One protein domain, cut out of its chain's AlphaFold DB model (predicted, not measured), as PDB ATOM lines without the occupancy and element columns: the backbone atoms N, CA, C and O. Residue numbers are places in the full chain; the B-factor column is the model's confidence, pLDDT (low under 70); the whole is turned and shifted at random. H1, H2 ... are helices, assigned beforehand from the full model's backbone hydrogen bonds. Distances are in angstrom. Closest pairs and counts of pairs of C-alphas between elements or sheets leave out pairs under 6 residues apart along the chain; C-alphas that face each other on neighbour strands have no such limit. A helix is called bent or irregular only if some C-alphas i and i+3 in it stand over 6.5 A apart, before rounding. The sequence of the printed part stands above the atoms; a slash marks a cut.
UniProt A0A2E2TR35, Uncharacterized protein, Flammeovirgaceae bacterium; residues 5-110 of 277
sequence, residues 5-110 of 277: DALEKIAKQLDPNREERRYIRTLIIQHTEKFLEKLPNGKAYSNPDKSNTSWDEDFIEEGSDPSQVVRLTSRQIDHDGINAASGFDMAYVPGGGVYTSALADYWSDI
ATOM      1  N   ASP A   5       6.446  59.481  26.535       88.31
ATOM      2  CA  ASP A   5       5.401  59.510  25.501       88.31
ATOM      3  C   ASP A   5       5.875  60.169  24.197       88.31
ATOM      4  O   ASP A   5       5.531  59.736  23.095       88.31
ATOM      5  N   ALA A   6       6.691  61.224  24.301       85.88
ATOM      6  CA  ALA A   6       7.265  61.884  23.134       85.88
ATOM      7  C   ALA A   6       8.309  60.996  22.441       85.88
ATOM      8  O   ALA A   6       8.384  60.997  21.214       85.88
ATOM      9  N   LEU A   7       9.092  60.229  23.206       86.75
ATOM     10  CA  LEU A   7      10.048  59.259  22.665       86.75
ATOM     11  C   LEU A   7       9.344  58.046  22.048       86.75
ATOM     12  O   LEU A   7       9.738  57.608  20.974       86.75
ATOM     13  N   GLU A   8       8.271  57.550  22.663       87.81
ATOM     14  CA  GLU A   8       7.456  56.458  22.124       87.81
ATOM     15  C   GLU A   8       6.810  56.855  20.794       87.81
ATOM     16  O   GLU A   8       6.811  56.077  19.841       87.81
ATOM     17  N   LYS A   9       6.303  58.090  20.690       83.50
ATOM     18  CA  LYS A   9       5.714  58.597  19.444       83.50
ATOM     19  C   LYS A   9       6.737  58.701  18.310       83.50
ATOM     20  O   LYS A   9       6.360  58.502  17.161       83.50
ATOM     21  N   ILE A  10       7.998  58.996  18.631       83.50
ATOM     22  CA  ILE A  10       9.108  58.983  17.667       83.50
ATOM     23  C   ILE A  10       9.457  57.537  17.295       83.50
ATOM     24  O   ILE A  10       9.504  57.212  16.116       83.50
ATOM     25  N   ALA A  11       9.621  56.647  18.277       84.69
ATOM     26  CA  ALA A  11       9.970  55.246  18.037       84.69
ATOM     27  C   ALA A  11       8.926  54.517  17.176       84.69
ATOM     28  O   ALA A  11       9.292  53.799  16.253       84.69
ATOM     29  N   LYS A  12       7.630  54.773  17.399       84.31
ATOM     30  CA  LYS A  12       6.531  54.191  16.608       84.31
ATOM     31  C   LYS A  12       6.590  54.525  15.116       84.31
ATOM     32  O   LYS A  12       5.994  53.799  14.330       84.31
ATOM     33  N   GLN A  13       7.284  55.591  14.715       81.81
ATOM     34  CA  GLN A  13       7.475  55.908  13.294       81.81
ATOM     35  C   GLN A  13       8.378  54.887  12.587       81.81
ATOM     36  O   GLN A  13       8.322  54.775  11.366       81.81
ATOM     37  N   LEU A  14       9.180  54.125  13.341       83.56
ATOM     38  CA  LEU A  14      10.050  53.067  12.822       83.56
ATOM     39  C   LEU A  14       9.321  51.724  12.646       83.56
ATOM     40  O   LEU A  14       9.861  50.827  12.002       83.56
ATOM     41  N   ASP A  15       8.102  51.591  13.179       89.31
ATOM     42  CA  ASP A  15       7.289  50.373  13.128       89.31
ATOM     43  C   ASP A  15       6.109  50.548  12.155       89.31
ATOM     44  O   ASP A  15       4.982  50.837  12.578       89.31
ATOM     45  N   PRO A  16       6.319  50.366  10.835       91.50
ATOM     46  CA  PRO A  16       5.273  50.581   9.847       91.50
ATOM     47  C   PRO A  16       4.102  49.631  10.087       91.50
ATOM     48  O   PRO A  16       4.283  48.429  10.306       91.50
ATOM     49  N   ASN A  17       2.880  50.140   9.979       93.62
ATOM     50  CA  ASN A  17       1.654  49.361  10.068       93.62
ATOM     51  C   ASN A  17       1.456  48.458   8.830       93.62
ATOM     52  O   ASN A  17       2.261  48.422   7.900       93.62
ATOM     53  N   ARG A  18       0.372  47.673   8.804       96.00
ATOM     54  CA  ARG A  18       0.107  46.712   7.718       96.00
ATOM     55  C   ARG A  18       0.076  47.357   6.327       96.00
ATOM     56  O   ARG A  18       0.633  46.770   5.397       96.00
ATOM     57  N   GLU A  19      -0.588  48.498   6.185       96.75
ATOM     58  CA  GLU A  19      -0.746  49.170   4.893       96.75
ATOM     59  C   GLU A  19       0.562  49.836   4.458       96.75
ATOM     60  O   GLU A  19       0.964  49.681   3.307       96.75
ATOM     61  N   GLU A  20       1.299  50.448   5.390       94.31
ATOM     62  CA  GLU A  20       2.641  50.993   5.132       94.31
ATOM     63  C   GLU A  20       3.611  49.894   4.678       94.31
ATOM     64  O   GLU A  20       4.241  50.011   3.627       94.31
ATOM     65  N   ARG A  21       3.656  48.754   5.385       95.56
ATOM     66  CA  ARG A  21       4.466  47.591   4.974       95.56
ATOM     67  C   ARG A  21       4.066  47.061   3.601       95.56
ATOM     68  O   ARG A  21       4.918  46.588   2.850       95.56
ATOM     69  N   ARG A  22       2.769  47.072   3.272       97.38
ATOM     70  CA  ARG A  22       2.283  46.651   1.950       97.38
ATOM     71  C   ARG A  22       2.762  47.612   0.869       97.38
ATOM     72  O   ARG A  22       3.273  47.136  -0.139       97.38
ATOM     73  N   TYR A  23       2.627  48.914   1.096       97.12
ATOM     74  CA  TYR A  23       3.079  49.953   0.176       97.12
ATOM     75  C   TYR A  23       4.582  49.839  -0.109       97.12
ATOM     76  O   TYR A  23       4.969  49.695  -1.268       97.12
ATOM     77  N   ILE A  24       5.410  49.776   0.940       95.62
ATOM     78  CA  ILE A  24       6.870  49.625   0.824       95.62
ATOM     79  C   ILE A  24       7.225  48.359   0.037       95.62
ATOM     80  O   ILE A  24       7.985  48.414  -0.929       95.62
ATOM     81  N   ARG A  25       6.625  47.214   0.392       96.44
ATOM     82  CA  ARG A  25       6.883  45.945  -0.301       96.44
ATOM     83  C   ARG A  25       6.486  46.003  -1.775       96.44
ATOM     84  O   ARG A  25       7.211  45.475  -2.610       96.44
ATOM     85  N   THR A  26       5.361  46.633  -2.111       97.81
ATOM     86  CA  THR A  26       4.943  46.793  -3.510       97.81
ATOM     87  C   THR A  26       5.952  47.616  -4.306       97.81
ATOM     88  O   THR A  26       6.277  47.218  -5.421       97.81
ATOM     89  N   LEU A  27       6.481  48.708  -3.743       97.56
ATOM     90  CA  LEU A  27       7.508  49.519  -4.405       97.56
ATOM     91  C   LEU A  27       8.789  48.720  -4.671       97.56
ATOM     92  O   LEU A  27       9.294  48.743  -5.792       97.56
ATOM     93  N   ILE A  28       9.280  47.988  -3.665       95.56
ATOM     94  CA  ILE A  28      10.495  47.170  -3.782       95.56
ATOM     95  C   ILE A  28      10.299  46.073  -4.830       95.56
ATOM     96  O   ILE A  28      11.105  45.975  -5.747       95.56
ATOM     97  N   ILE A  29       9.202  45.310  -4.755       95.69
ATOM     98  CA  ILE A  29       8.920  44.230  -5.714       95.69
ATOM     99  C   ILE A  29       8.821  44.781  -7.139       95.69
ATOM    100  O   ILE A  29       9.439  44.244  -8.050       95.69
ATOM    101  N   GLN A  30       8.087  45.878  -7.353       96.31
ATOM    102  CA  GLN A  30       7.981  46.485  -8.683       96.31
ATOM    103  C   GLN A  30       9.336  46.938  -9.231       96.31
ATOM    104  O   GLN A  30       9.557  46.880 -10.440       96.31
ATOM    105  N   HIS A  31      10.223  47.427  -8.366       95.12
ATOM    106  CA  HIS A  31      11.576  47.808  -8.751       95.12
ATOM    107  C   HIS A  31      12.424  46.587  -9.126       95.12
ATOM    108  O   HIS A  31      12.996  46.551 -10.215       95.12
ATOM    109  N   THR A  32      12.443  45.558  -8.277       93.94
ATOM    110  CA  THR A  32      13.239  44.346  -8.510       93.94
ATOM    111  C   THR A  32      12.749  43.542  -9.713       93.94
ATOM    112  O   THR A  32      13.571  43.026 -10.458       93.94
ATOM    113  N   GLU A  33      11.440  43.489  -9.976       95.00
ATOM    114  CA  GLU A  33      10.897  42.860 -11.193       95.00
ATOM    115  C   GLU A  33      11.384  43.583 -12.455       95.00
ATOM    116  O   GLU A  33      11.925  42.959 -13.365       95.00
ATOM    117  N   LYS A  34      11.320  44.923 -12.480       93.69
ATOM    118  CA  LYS A  34      11.862  45.713 -13.600       93.69
ATOM    119  C   LYS A  34      13.362  45.513 -13.787       93.69
ATOM    120  O   LYS A  34      13.850  45.602 -14.914       93.69
ATOM    121  N   PHE A  35      14.107  45.325 -12.700       92.44
ATOM    122  CA  PHE A  35      15.527  44.998 -12.765       92.44
ATOM    123  C   PHE A  35      15.734  43.637 -13.441       92.44
ATOM    124  O   PHE A  35      16.458  43.565 -14.435       92.44
ATOM    125  N   LEU A  36      15.033  42.593 -12.981       92.50
ATOM    126  CA  LEU A  36      15.105  41.240 -13.542       92.50
ATOM    127  C   LEU A  36      14.709  41.199 -15.026       92.50
ATOM    128  O   LEU A  36      15.418  40.595 -15.829       92.50
ATOM    129  N   GLU A  37      13.641  41.894 -15.422       93.00
ATOM    130  CA  GLU A  37      13.196  41.989 -16.822       93.00
ATOM    131  C   GLU A  37      14.254  42.617 -17.745       93.00
ATOM    132  O   GLU A  37      14.329  42.296 -18.934       93.00
ATOM    133  N   LYS A  38      15.096  43.513 -17.212       90.38
ATOM    134  CA  LYS A  38      16.170  44.174 -17.967       90.38
ATOM    135  C   LYS A  38      17.462  43.363 -18.015       90.38
ATOM    136  O   LYS A  38      18.253  43.592 -18.932       90.38
ATOM    137  N   LEU A  39      17.685  42.436 -17.078       89.06
ATOM    138  CA  LEU A  39      18.941  41.683 -16.955       89.06
ATOM    139  C   LEU A  39      19.420  41.010 -18.250       89.06
ATOM    140  O   LEU A  39      20.606  41.156 -18.545       89.06
ATOM    141  N   PRO A  40      18.567  40.350 -19.064       87.81
ATOM    142  CA  PRO A  40      19.024  39.683 -20.288       87.81
ATOM    143  C   PRO A  40      19.734  40.611 -21.283       87.81
ATOM    144  O   PRO A  40      20.556  40.157 -22.073       87.81
ATOM    145  N   ASN A  41      19.430  41.911 -21.238       86.62
ATOM    146  CA  ASN A  41      20.029  42.939 -22.092       86.62
ATOM    147  C   ASN A  41      20.879  43.945 -21.289       86.62
ATOM    148  O   ASN A  41      21.319  44.964 -21.826       86.62
ATOM    149  N   GLY A  42      21.065  43.703 -19.989       85.69
ATOM    150  CA  GLY A  42      21.745  44.606 -19.070       85.69
ATOM    151  C   GLY A  42      23.257  44.544 -19.245       85.69
ATOM    152  O   GLY A  42      23.837  43.466 -19.355       85.69
ATOM    153  N   LYS A  43      23.920  45.705 -19.228       90.38
ATOM    154  CA  LYS A  43      25.387  45.775 -19.261       90.38
ATOM    155  C   LYS A  43      25.981  45.111 -18.016       90.38
ATOM    156  O   LYS A  43      25.422  45.247 -16.930       90.38
ATOM    157  N   ALA A  44      27.131  44.462 -18.186       92.94
ATOM    158  CA  ALA A  44      27.946  43.948 -17.084       92.94
ATOM    159  C   ALA A  44      28.662  45.055 -16.306       92.94
ATOM    160  O   ALA A  44      28.945  44.903 -15.126       92.94
ATOM    161  N   TYR A  45      28.956  46.176 -16.967       93.00
ATOM    162  CA  TYR A  45      29.637  47.304 -16.353       93.00
ATOM    163  C   TYR A  45      29.130  48.634 -16.908       93.00
ATOM    164  O   TYR A  45      28.987  48.797 -18.128       93.00
ATOM    165  N   SER A  46      28.926  49.600 -16.015       90.81
ATOM    166  CA  SER A  46      28.657  50.999 -16.354       90.81
ATOM    167  C   SER A  46      29.728  51.890 -15.736       90.81
ATOM    168  O   SER A  46      30.047  51.764 -14.556       90.81
ATOM    169  N   ASN A  47      30.299  52.790 -16.537       87.56
ATOM    170  CA  ASN A  47      31.324  53.714 -16.060       87.56
ATOM    171  C   ASN A  47      30.663  54.897 -15.312       87.56
ATOM    172  O   ASN A  47      29.939  55.651 -15.975       87.56
ATOM    173  N   PRO A  48      30.953  55.094 -14.011       82.69
ATOM    174  CA  PRO A  48      30.376  56.179 -13.216       82.69
ATOM    175  C   PRO A  48      30.748  57.585 -13.714       82.69
ATOM    176  O   PRO A  48      29.960  58.520 -13.607       82.69
ATOM    177  N   ASP A  49      31.893  57.746 -14.388       82.00
ATOM    178  CA  ASP A  49      32.284  59.034 -14.983       82.00
ATOM    179  C   ASP A  49      31.325  59.486 -16.105       82.00
ATOM    180  O   ASP A  49      31.384  60.623 -16.573       82.00
ATOM    181  N   LYS A  50      30.459  58.583 -16.591       78.75
ATOM    182  CA  LYS A  50      29.514  58.830 -17.692       78.75
ATOM    183  C   LYS A  50      28.048  58.863 -17.259       78.75
ATOM    184  O   LYS A  50      27.203  59.243 -18.068       78.75
ATOM    185  N   SER A  51      27.734  58.419 -16.049       71.75
ATOM    186  CA  SER A  51      26.363  58.238 -15.545       71.75
ATOM    187  C   SER A  51      25.838  59.456 -14.775       71.75
ATOM    188  O   SER A  51      24.635  59.548 -14.534       71.75
ATOM    189  N   ASN A  52      26.719  60.409 -14.438       71.00
ATOM    190  CA  ASN A  52      26.409  61.588 -13.624       71.00
ATOM    191  C   ASN A  52      25.815  61.217 -12.248       71.00
ATOM    192  O   ASN A  52      25.009  61.971 -11.698       71.00
ATOM    193  N   THR A  53      26.173  60.045 -11.710       77.75
ATOM    194  CA  THR A  53      25.826  59.668 -10.339       77.75
ATOM    195  C   THR A  53      26.710  60.410  -9.351       77.75
ATOM    196  O   THR A  53      27.934  60.452  -9.501       77.75
ATOM    197  N   SER A  54      26.103  60.926  -8.297       77.69
ATOM    198  CA  SER A  54      26.804  61.466  -7.143       77.69
ATOM    199  C   SER A  54      25.951  61.214  -5.904       77.69
ATOM    200  O   SER A  54      24.718  61.308  -5.945       77.69
ATOM    201  N   TRP A  55      26.600  60.833  -4.803       81.56
ATOM    202  CA  TRP A  55      25.945  60.780  -3.500       81.56
ATOM    203  C   TRP A  55      26.158  62.119  -2.798       81.56
ATOM    204  O   TRP A  55      27.059  62.261  -1.977       81.56
ATOM    205  N   ASP A  56      25.324  63.093  -3.152       79.31
ATOM    206  CA  ASP A  56      25.332  64.440  -2.563       79.31
ATOM    207  C   ASP A  56      24.104  64.677  -1.660       79.31
ATOM    208  O   ASP A  56      23.756  65.815  -1.356       79.31
ATOM    209  N   GLU A  57      23.405  63.605  -1.271       80.06
ATOM    210  CA  GLU A  57      22.206  63.668  -0.429       80.06
ATOM    211  C   GLU A  57      22.590  63.555   1.054       80.06
ATOM    212  O   GLU A  57      23.256  62.597   1.467       80.06
ATOM    213  N   ASP A  58      22.128  64.511   1.859       85.56
ATOM    214  CA  ASP A  58      22.285  64.493   3.313       85.56
ATOM    215  C   ASP A  58      21.239  63.584   3.974       85.56
ATOM    216  O   ASP A  58      20.071  63.535   3.579       85.56
ATOM    217  N   PHE A  59      21.638  62.893   5.044       86.38
ATOM    218  CA  PHE A  59      20.688  62.179   5.893       86.38
ATOM    219  C   PHE A  59      19.857  63.180   6.702       86.38
ATOM    220  O   PHE A  59      20.400  63.994   7.449       86.38
ATOM    221  N   ILE A  60      18.534  63.098   6.563       85.50
ATOM    222  CA  ILE A  60      17.573  63.951   7.265       85.50
ATOM    223  C   ILE A  60      16.952  63.226   8.465       85.50
ATOM    224  O   ILE A  60      16.762  62.013   8.450       85.50
ATOM    225  N   GLU A  61      16.610  63.988   9.505       83.94
ATOM    226  CA  GLU A  61      15.958  63.478  10.727       83.94
ATOM    227  C   GLU A  61      14.468  63.146  10.517       83.94
ATOM    228  O   GLU A  61      13.867  62.413  11.301       83.94
ATOM    229  N   GLU A  62      13.852  63.700   9.471       83.88
ATOM    230  CA  GLU A  62      12.449  63.463   9.133       83.88
ATOM    231  C   GLU A  62      12.318  62.352   8.085       83.88
ATOM    232  O   GLU A  62      13.063  62.303   7.109       83.88
ATOM    233  N   GLY A  63      11.344  61.458   8.262       83.81
ATOM    234  CA  GLY A  63      11.105  60.375   7.311       83.81
ATOM    235  C   GLY A  63      10.656  60.889   5.938       83.81
ATOM    236  O   GLY A  63       9.706  61.663   5.834       83.81
ATOM    237  N   SER A  64      11.302  60.413   4.874       87.31
ATOM    238  CA  SER A  64      10.881  60.637   3.487       87.31
ATOM    239  C   SER A  64       9.897  59.565   3.008       87.31
ATOM    240  O   SER A  64       9.880  58.446   3.521       87.31
ATOM    241  N   ASP A  65       9.134  59.858   1.953       91.50
ATOM    242  CA  ASP A  65       8.291  58.844   1.313       91.50
ATOM    243  C   ASP A  65       9.153  57.679   0.760       91.50
ATOM    244  O   ASP A  65      10.107  57.930   0.017       91.50
ATOM    245  N   PRO A  66       8.819  56.405   1.047       93.50
ATOM    246  CA  PRO A  66       9.597  55.249   0.591       93.50
ATOM    247  C   PRO A  66       9.841  55.182  -0.924       93.50
ATOM    248  O   PRO A  66      10.856  54.643  -1.363       93.50
ATOM    249  N   SER A  67       8.953  55.746  -1.751       95.94
ATOM    250  CA  SER A  67       9.157  55.786  -3.205       95.94
ATOM    251  C   SER A  67      10.299  56.718  -3.608       95.94
ATOM    252  O   SER A  67      10.938  56.480  -4.633       95.94
ATOM    253  N   GLN A  68      10.565  57.774  -2.829       92.62
ATOM    254  CA  GLN A  68      11.716  58.653  -3.042       92.62
ATOM    255  C   GLN A  68      13.009  57.893  -2.767       92.62
ATOM    256  O   GLN A  68      13.917  57.952  -3.592       92.62
ATOM    257  N   VAL A  69      13.041  57.107  -1.685       91.62
ATOM    258  CA  VAL A  69      14.187  56.261  -1.328       91.62
ATOM    259  C   VAL A  69      14.472  55.249  -2.434       91.62
ATOM    260  O   VAL A  69      15.583  55.230  -2.950       91.62
ATOM    261  N   VAL A  70      13.465  54.489  -2.883       94.12
ATOM    262  CA  VAL A  70      13.636  53.505  -3.973       94.12
ATOM    263  C   VAL A  70      14.125  54.165  -5.267       94.12
ATOM    264  O   VAL A  70      14.998  53.628  -5.943       94.12
ATOM    265  N   ARG A  71      13.597  55.347  -5.628       91.19
ATOM    266  CA  ARG A  71      14.074  56.086  -6.813       91.19
ATOM    267  C   ARG A  71      15.516  56.554  -6.655       91.19
ATOM    268  O   ARG A  71      16.273  56.487  -7.621       91.19
ATOM    269  N   LEU A  72      15.878  57.045  -5.474       90.00
ATOM    270  CA  LEU A  72      17.219  57.534  -5.194       90.00
ATOM    271  C   LEU A  72      18.236  56.392  -5.239       90.00
ATOM    272  O   LEU A  72      19.222  56.503  -5.962       90.00
ATOM    273  N   THR A  73      17.968  55.285  -4.538       89.44
ATOM    274  CA  THR A  73      18.849  54.109  -4.537       89.44
ATOM    275  C   THR A  73      18.960  53.518  -5.936       89.44
ATOM    276  O   THR A  73      20.067  53.296  -6.410       89.44
ATOM    277  N   SER A  74      17.843  53.382  -6.656       89.31
ATOM    278  CA  SER A  74      17.871  52.921  -8.047       89.31
ATOM    279  C   SER A  74      18.740  53.804  -8.939       89.31
ATOM    280  O   SER A  74      19.487  53.279  -9.756       89.31
ATOM    281  N   ARG A  75      18.640  55.133  -8.810       86.19
ATOM    282  CA  ARG A  75      19.404  56.072  -9.639       86.19
ATOM    283  C   ARG A  75      20.895  56.057  -9.303       86.19
ATOM    284  O   ARG A  75      21.697  56.118 -10.225       86.19
ATOM    285  N   GLN A  76      21.240  56.034  -8.015       87.06
ATOM    286  CA  GLN A  76      22.610  56.281  -7.547       87.06
ATOM    287  C   GLN A  76      23.415  55.011  -7.247       87.06
ATOM    288  O   GLN A  76      24.636  55.089  -7.189       87.06
ATOM    289  N   ILE A  77      22.763  53.866  -7.024       88.44
ATOM    290  CA  ILE A  77      23.423  52.630  -6.571       88.44
ATOM    291  C   ILE A  77      23.351  51.541  -7.642       88.44
ATOM    292  O   ILE A  77      24.371  50.949  -7.977       88.44
ATOM    293  N   ASP A  78      22.173  51.284  -8.212       87.19
ATOM    294  CA  ASP A  78      21.955  50.074  -9.023       87.19
ATOM    295  C   ASP A  78      22.624  50.104 -10.410       87.19
ATOM    296  O   ASP A  78      22.699  49.077 -11.087       87.19
ATOM    297  N   HIS A  79      23.038  51.280 -10.887       80.06
ATOM    298  CA  HIS A  79      23.442  51.467 -12.282       80.06
ATOM    299  C   HIS A  79      24.939  51.352 -12.540       80.06
ATOM    300  O   HIS A  79      25.313  50.908 -13.630       80.06
ATOM    301  N   ASP A  80      25.765  51.751 -11.578       88.25
ATOM    302  CA  ASP A  80      27.177  52.024 -11.806       88.25
ATOM    303  C   ASP A  80      28.114  50.969 -11.251       88.25
ATOM    304  O   ASP A  80      27.854  50.319 -10.241       88.25
ATOM    305  N   GLY A  81      29.253  50.822 -11.924       91.12
ATOM    306  CA  GLY A  81      30.209  49.779 -11.615       91.12
ATOM    307  C   GLY A  81      29.776  48.432 -12.182       91.12
ATOM    308  O   GLY A  81      29.202  48.354 -13.270       91.12
ATOM    309  N   ILE A  82      30.142  47.366 -11.471       92.56
ATOM    310  CA  ILE A  82      29.903  45.982 -11.883       92.56
ATOM    311  C   ILE A  82      28.459  45.598 -11.569       92.56
ATOM    312  O   ILE A  82      28.026  45.645 -10.420       92.56
ATOM    313  N   ASN A  83      27.746  45.138 -12.590       92.38
ATOM    314  CA  ASN A  83      26.463  44.473 -12.446       92.38
ATOM    315  C   ASN A  83      26.679  42.957 -12.398       92.38
ATOM    316  O   ASN A  83      26.596  42.274 -13.421       92.38
ATOM    317  N   ALA A  84      26.897  42.445 -11.191       92.44
ATOM    318  CA  ALA A  84      27.152  41.028 -10.934       92.44
ATOM    319  C   ALA A  84      26.001  40.087 -11.335       92.44
ATOM    320  O   ALA A  84      26.199  38.882 -11.461       92.44
ATOM    321  N   ALA A  85      24.786  40.612 -11.520       91.50
ATOM    322  CA  ALA A  85      23.638  39.827 -11.969       91.50
ATOM    323  C   ALA A  85      23.534  39.742 -13.504       91.50
ATOM    324  O   ALA A  85      22.693  39.004 -14.023       91.50
ATOM    325  N   SER A  86      24.343  40.506 -14.247       90.75
ATOM    326  CA  SER A  86      24.358  40.454 -15.709       90.75
ATOM    327  C   SER A  86      24.926  39.123 -16.195       90.75
ATOM    328  O   SER A  86      26.008  38.714 -15.784       90.75
ATOM    329  N   GLY A  87      24.266  38.497 -17.174       87.88
ATOM    330  CA  GLY A  87      24.807  37.318 -17.863       87.88
ATOM    331  C   GLY A  87      26.073  37.594 -18.688       87.88
ATOM    332  O   GLY A  87      26.664  36.660 -19.226       87.88
ATOM    333  N   PHE A  88      26.481  38.860 -18.810       90.19
ATOM    334  CA  PHE A  88      27.724  39.268 -19.462       90.19
ATOM    335  C   PHE A  88      28.855  39.563 -18.471       90.19
ATOM    336  O   PHE A  88      29.957  39.892 -18.915       90.19
ATOM    337  N   ASP A  89      28.602  39.511 -17.158       91.25
ATOM    338  CA  ASP A  89      29.652  39.736 -16.170       91.25
ATOM    339  C   ASP A  89      30.565  38.512 -16.058       91.25
ATOM    340  O   ASP A  89      30.121  37.372 -15.934       91.25
ATOM    341  N   MET A  90      31.865  38.773 -16.144       89.81
ATOM    342  CA  MET A  90      32.935  37.778 -16.038       89.81
ATOM    343  C   MET A  90      34.018  38.238 -15.051       89.81
ATOM    344  O   MET A  90      35.114  37.677 -15.034       89.81
ATOM    345  N   ALA A  91      33.754  39.295 -14.274       90.69
ATOM    346  CA  ALA A  91      34.701  39.843 -13.319       90.69
ATOM    347  C   ALA A  91      34.512  39.222 -11.926       90.69
ATOM    348  O   ALA A  91      33.398  39.042 -11.447       90.69
ATOM    349  N   TYR A  92      35.627  38.983 -11.231       91.31
ATOM    350  CA  TYR A  92      35.643  38.477  -9.853       91.31
ATOM    351  C   TYR A  92      34.808  37.190  -9.669       91.31
ATOM    352  O   TYR A  92      34.699  36.371 -10.575       91.31
ATOM    353  N   VAL A  93      34.297  36.970  -8.453       88.75
ATOM    354  CA  VAL A  93      33.461  35.819  -8.087       88.75
ATOM    355  C   VAL A  93      32.315  36.298  -7.181       88.75
ATOM    356  O   VAL A  93      32.278  35.958  -5.993       88.75
ATOM    357  N   PRO A  94      31.423  37.180  -7.666       87.56
ATOM    358  CA  PRO A  94      30.280  37.603  -6.872       87.56
ATOM    359  C   PRO A  94      29.342  36.413  -6.627       87.56
ATOM    360  O   PRO A  94      28.990  35.673  -7.542       87.56
ATOM    361  N   GLY A  95      28.943  36.220  -5.372       79.75
ATOM    362  CA  GLY A  95      27.886  35.279  -5.000       79.75
ATOM    363  C   GLY A  95      26.526  35.971  -4.912       79.75
ATOM    364  O   GLY A  95      26.454  37.184  -4.726       79.75
ATOM    365  N   GLY A  96      25.443  35.194  -4.983       82.75
ATOM    366  CA  GLY A  96      24.076  35.680  -4.767       82.75
ATOM    367  C   GLY A  96      23.242  35.757  -6.045       82.75
ATOM    368  O   GLY A  96      23.418  34.962  -6.963       82.75
ATOM    369  N   GLY A  97      22.260  36.664  -6.066       83.62
ATOM    370  CA  GLY A  97      21.379  36.885  -7.224       83.62
ATOM    371  C   GLY A  97      20.330  35.793  -7.474       83.62
ATOM    372  O   GLY A  97      19.533  35.904  -8.403       83.62
ATOM    373  N   VAL A  98      20.279  34.748  -6.643       91.12
ATOM    374  CA  VAL A  98      19.263  33.695  -6.741       91.12
ATOM    375  C   VAL A  98      17.949  34.200  -6.149       91.12
ATOM    376  O   VAL A  98      17.855  34.436  -4.944       91.12
ATOM    377  N   TYR A  99      16.914  34.315  -6.984       92.00
ATOM    378  CA  TYR A  99      15.610  34.868  -6.598       92.00
ATOM    379  C   TYR A  99      15.011  34.208  -5.346       92.00
ATOM    380  O   TYR A  99      14.556  34.886  -4.428       92.00
ATOM    381  N   THR A 100      15.057  32.877  -5.263       95.88
ATOM    382  CA  THR A 100      14.538  32.141  -4.100       95.88
ATOM    383  C   THR A 100      15.360  32.372  -2.833       95.88
ATOM    384  O   THR A 100      14.778  32.406  -1.752       95.88
ATOM    385  N   SER A 101      16.677  32.580  -2.952       95.12
ATOM    386  CA  SER A 101      17.537  32.946  -1.819       95.12
ATOM    387  C   SER A 101      17.179  34.332  -1.297       95.12
ATOM    388  O   SER A 101      16.996  34.487  -0.100       95.12
ATOM    389  N   ALA A 102      16.971  35.309  -2.184       94.75
ATOM    390  CA  ALA A 102      16.587  36.663  -1.782       94.75
ATOM    391  C   ALA A 102      15.247  36.692  -1.018       94.75
ATOM    392  O   ALA A 102      15.087  37.428  -0.047       94.75
ATOM    393  N   LEU A 103      14.282  35.855  -1.419       95.62
ATOM    394  CA  LEU A 103      13.029  35.698  -0.673       95.62
ATOM    395  C   LEU A 103      13.233  35.018   0.690       95.62
ATOM    396  O   LEU A 103      12.536  35.359   1.649       95.62
ATOM    397  N   ALA A 104      14.160  34.062   0.782       95.19
ATOM    398  CA  ALA A 104      14.517  33.421   2.043       95.19
ATOM    399  C   ALA A 104      15.218  34.402   2.998       95.19
ATOM    400  O   ALA A 104      14.873  34.419   4.177       95.19
ATOM    401  N   ASP A 105      16.105  35.261   2.487       94.69
ATOM    402  CA  ASP A 105      16.758  36.330   3.253       94.69
ATOM    403  C   ASP A 105      15.716  37.316   3.793       94.69
ATOM    404  O   ASP A 105      15.654  37.551   4.999       94.69
ATOM    405  N   TYR A 106      14.786  37.777   2.943       95.62
ATOM    406  CA  TYR A 106      13.662  38.612   3.378       95.62
ATOM    407  C   TYR A 106      12.837  37.948   4.494       95.62
ATOM    408  O   TYR A 106      12.458  38.596   5.469       95.62
ATOM    409  N   TRP A 107      12.543  36.650   4.378       95.50
ATOM    410  CA  TRP A 107      11.822  35.929   5.428       95.50
ATOM    411  C   TRP A 107      12.648  35.845   6.723       95.50
ATOM    412  O   TRP A 107      12.127  36.123   7.812       95.50
ATOM    413  N   SER A 108      13.933  35.508   6.619       94.56
ATOM    414  CA  SER A 108      14.849  35.434   7.756       94.56
ATOM    415  C   SER A 108      14.916  36.766   8.509       94.56
ATOM    416  O   SER A 108      14.701  36.788   9.721       94.56
ATOM    417  N   ASP A 109      15.082  37.878   7.792       95.38
ATOM    418  CA  ASP A 109      15.192  39.220   8.376       95.38
ATOM    419  C   ASP A 109      13.907  39.657   9.089       95.38
ATOM    420  O   ASP A 109      13.950  40.216  10.184       95.38
ATOM    421  N   ILE A 110      12.739  39.354   8.510       94.94
ATOM    422  CA  ILE A 110      11.443  39.709   9.108       94.94
ATOM    423  C   ILE A 110      11.144  38.874  10.354       94.94
ATOM    424  O   ILE A 110      10.545  39.372  11.309       94.94
TER     425      ILE A 110
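Overview. This is residues 5 to 110 of the 277 residues of an uncharacterized protein of Flammeovirgaceae bacterium (UniProt A0A2E2TR35). One long helix, H2, makes the spine of a loose model; H3 packs side by side on part of it, and H4 runs back along the other side of H2, apart from it. Residues 5 to 12 of H1 stick out past the end of H2 where it begins, and two long links, residues 42 to 65 and 77 to 98, join the helices with wide loops. The printed part has 106 residues with four named helices, in the order H1, H2, H3, H4, and no named strand; its class is all helix, with 57 residues in the helices. It is loose, with a radius of gyration of the C-alphas of 16.9 A, and elongated, spanning 54 by 34 by 22 A.

Arrangement. Start at H2, residues 18 to 41, the longest helix by residues, and then find H3, residues 66 to 76. The two touch, H2 with residues 24 to 31 alone, and the closest C-alphas are those of Ile 24 and Pro 66, 6.3 A apart. Their lines stand at a shallow tilt of 25 degrees and run the same way, with the centres 11.6 A apart. H1, residues 5 to 14, is apart from H2, and H4, residues 99 to 110, is apart from H2 too. H1 and H4 touch no helix. Between the helices, look at residues 45 to 46, which pair antiparallel with residues 81 to 82, a pairing too short to be a named strand. In H3 and H4 every O i to N i+4 pair is within hydrogen-bond range; in H1 it is 4 of 6 and in H2 18 of 20.

Along the chain. Find C-alpha 18 at (0.107, 46.712, 7.718); from there H2 runs 36.1 A to C-alpha 41 at (20.029, 42.939, -22.092). It is irregular near its last residues, where C-alphas 37 and 40 are 7.2 A apart. H3 runs 15.4 A from Pro 66 to Gln 76. H1 begins with the printed part at C-alpha 5 and measures 15.0 A to Leu 14. H4 measures 17.0 A from Tyr 99 to C-alpha 110 at (11.443, 39.709, 9.108).

Size, cuts and confidence. The two C-alphas farthest apart are those of Asp 5 and Met 90, at 54.4 A. The printed part has no cut. The link from H1 to H2 is tight, with 3 residues, while H2 to H3, with 24, and H3 to H4, with 22, are long links. Residues 5 to 12 and 100 to 110 stand free; the body without them spans 43 by 30 by 21 A. The mean pLDDT of the printed part is 89.5, and no printed residue is under 70.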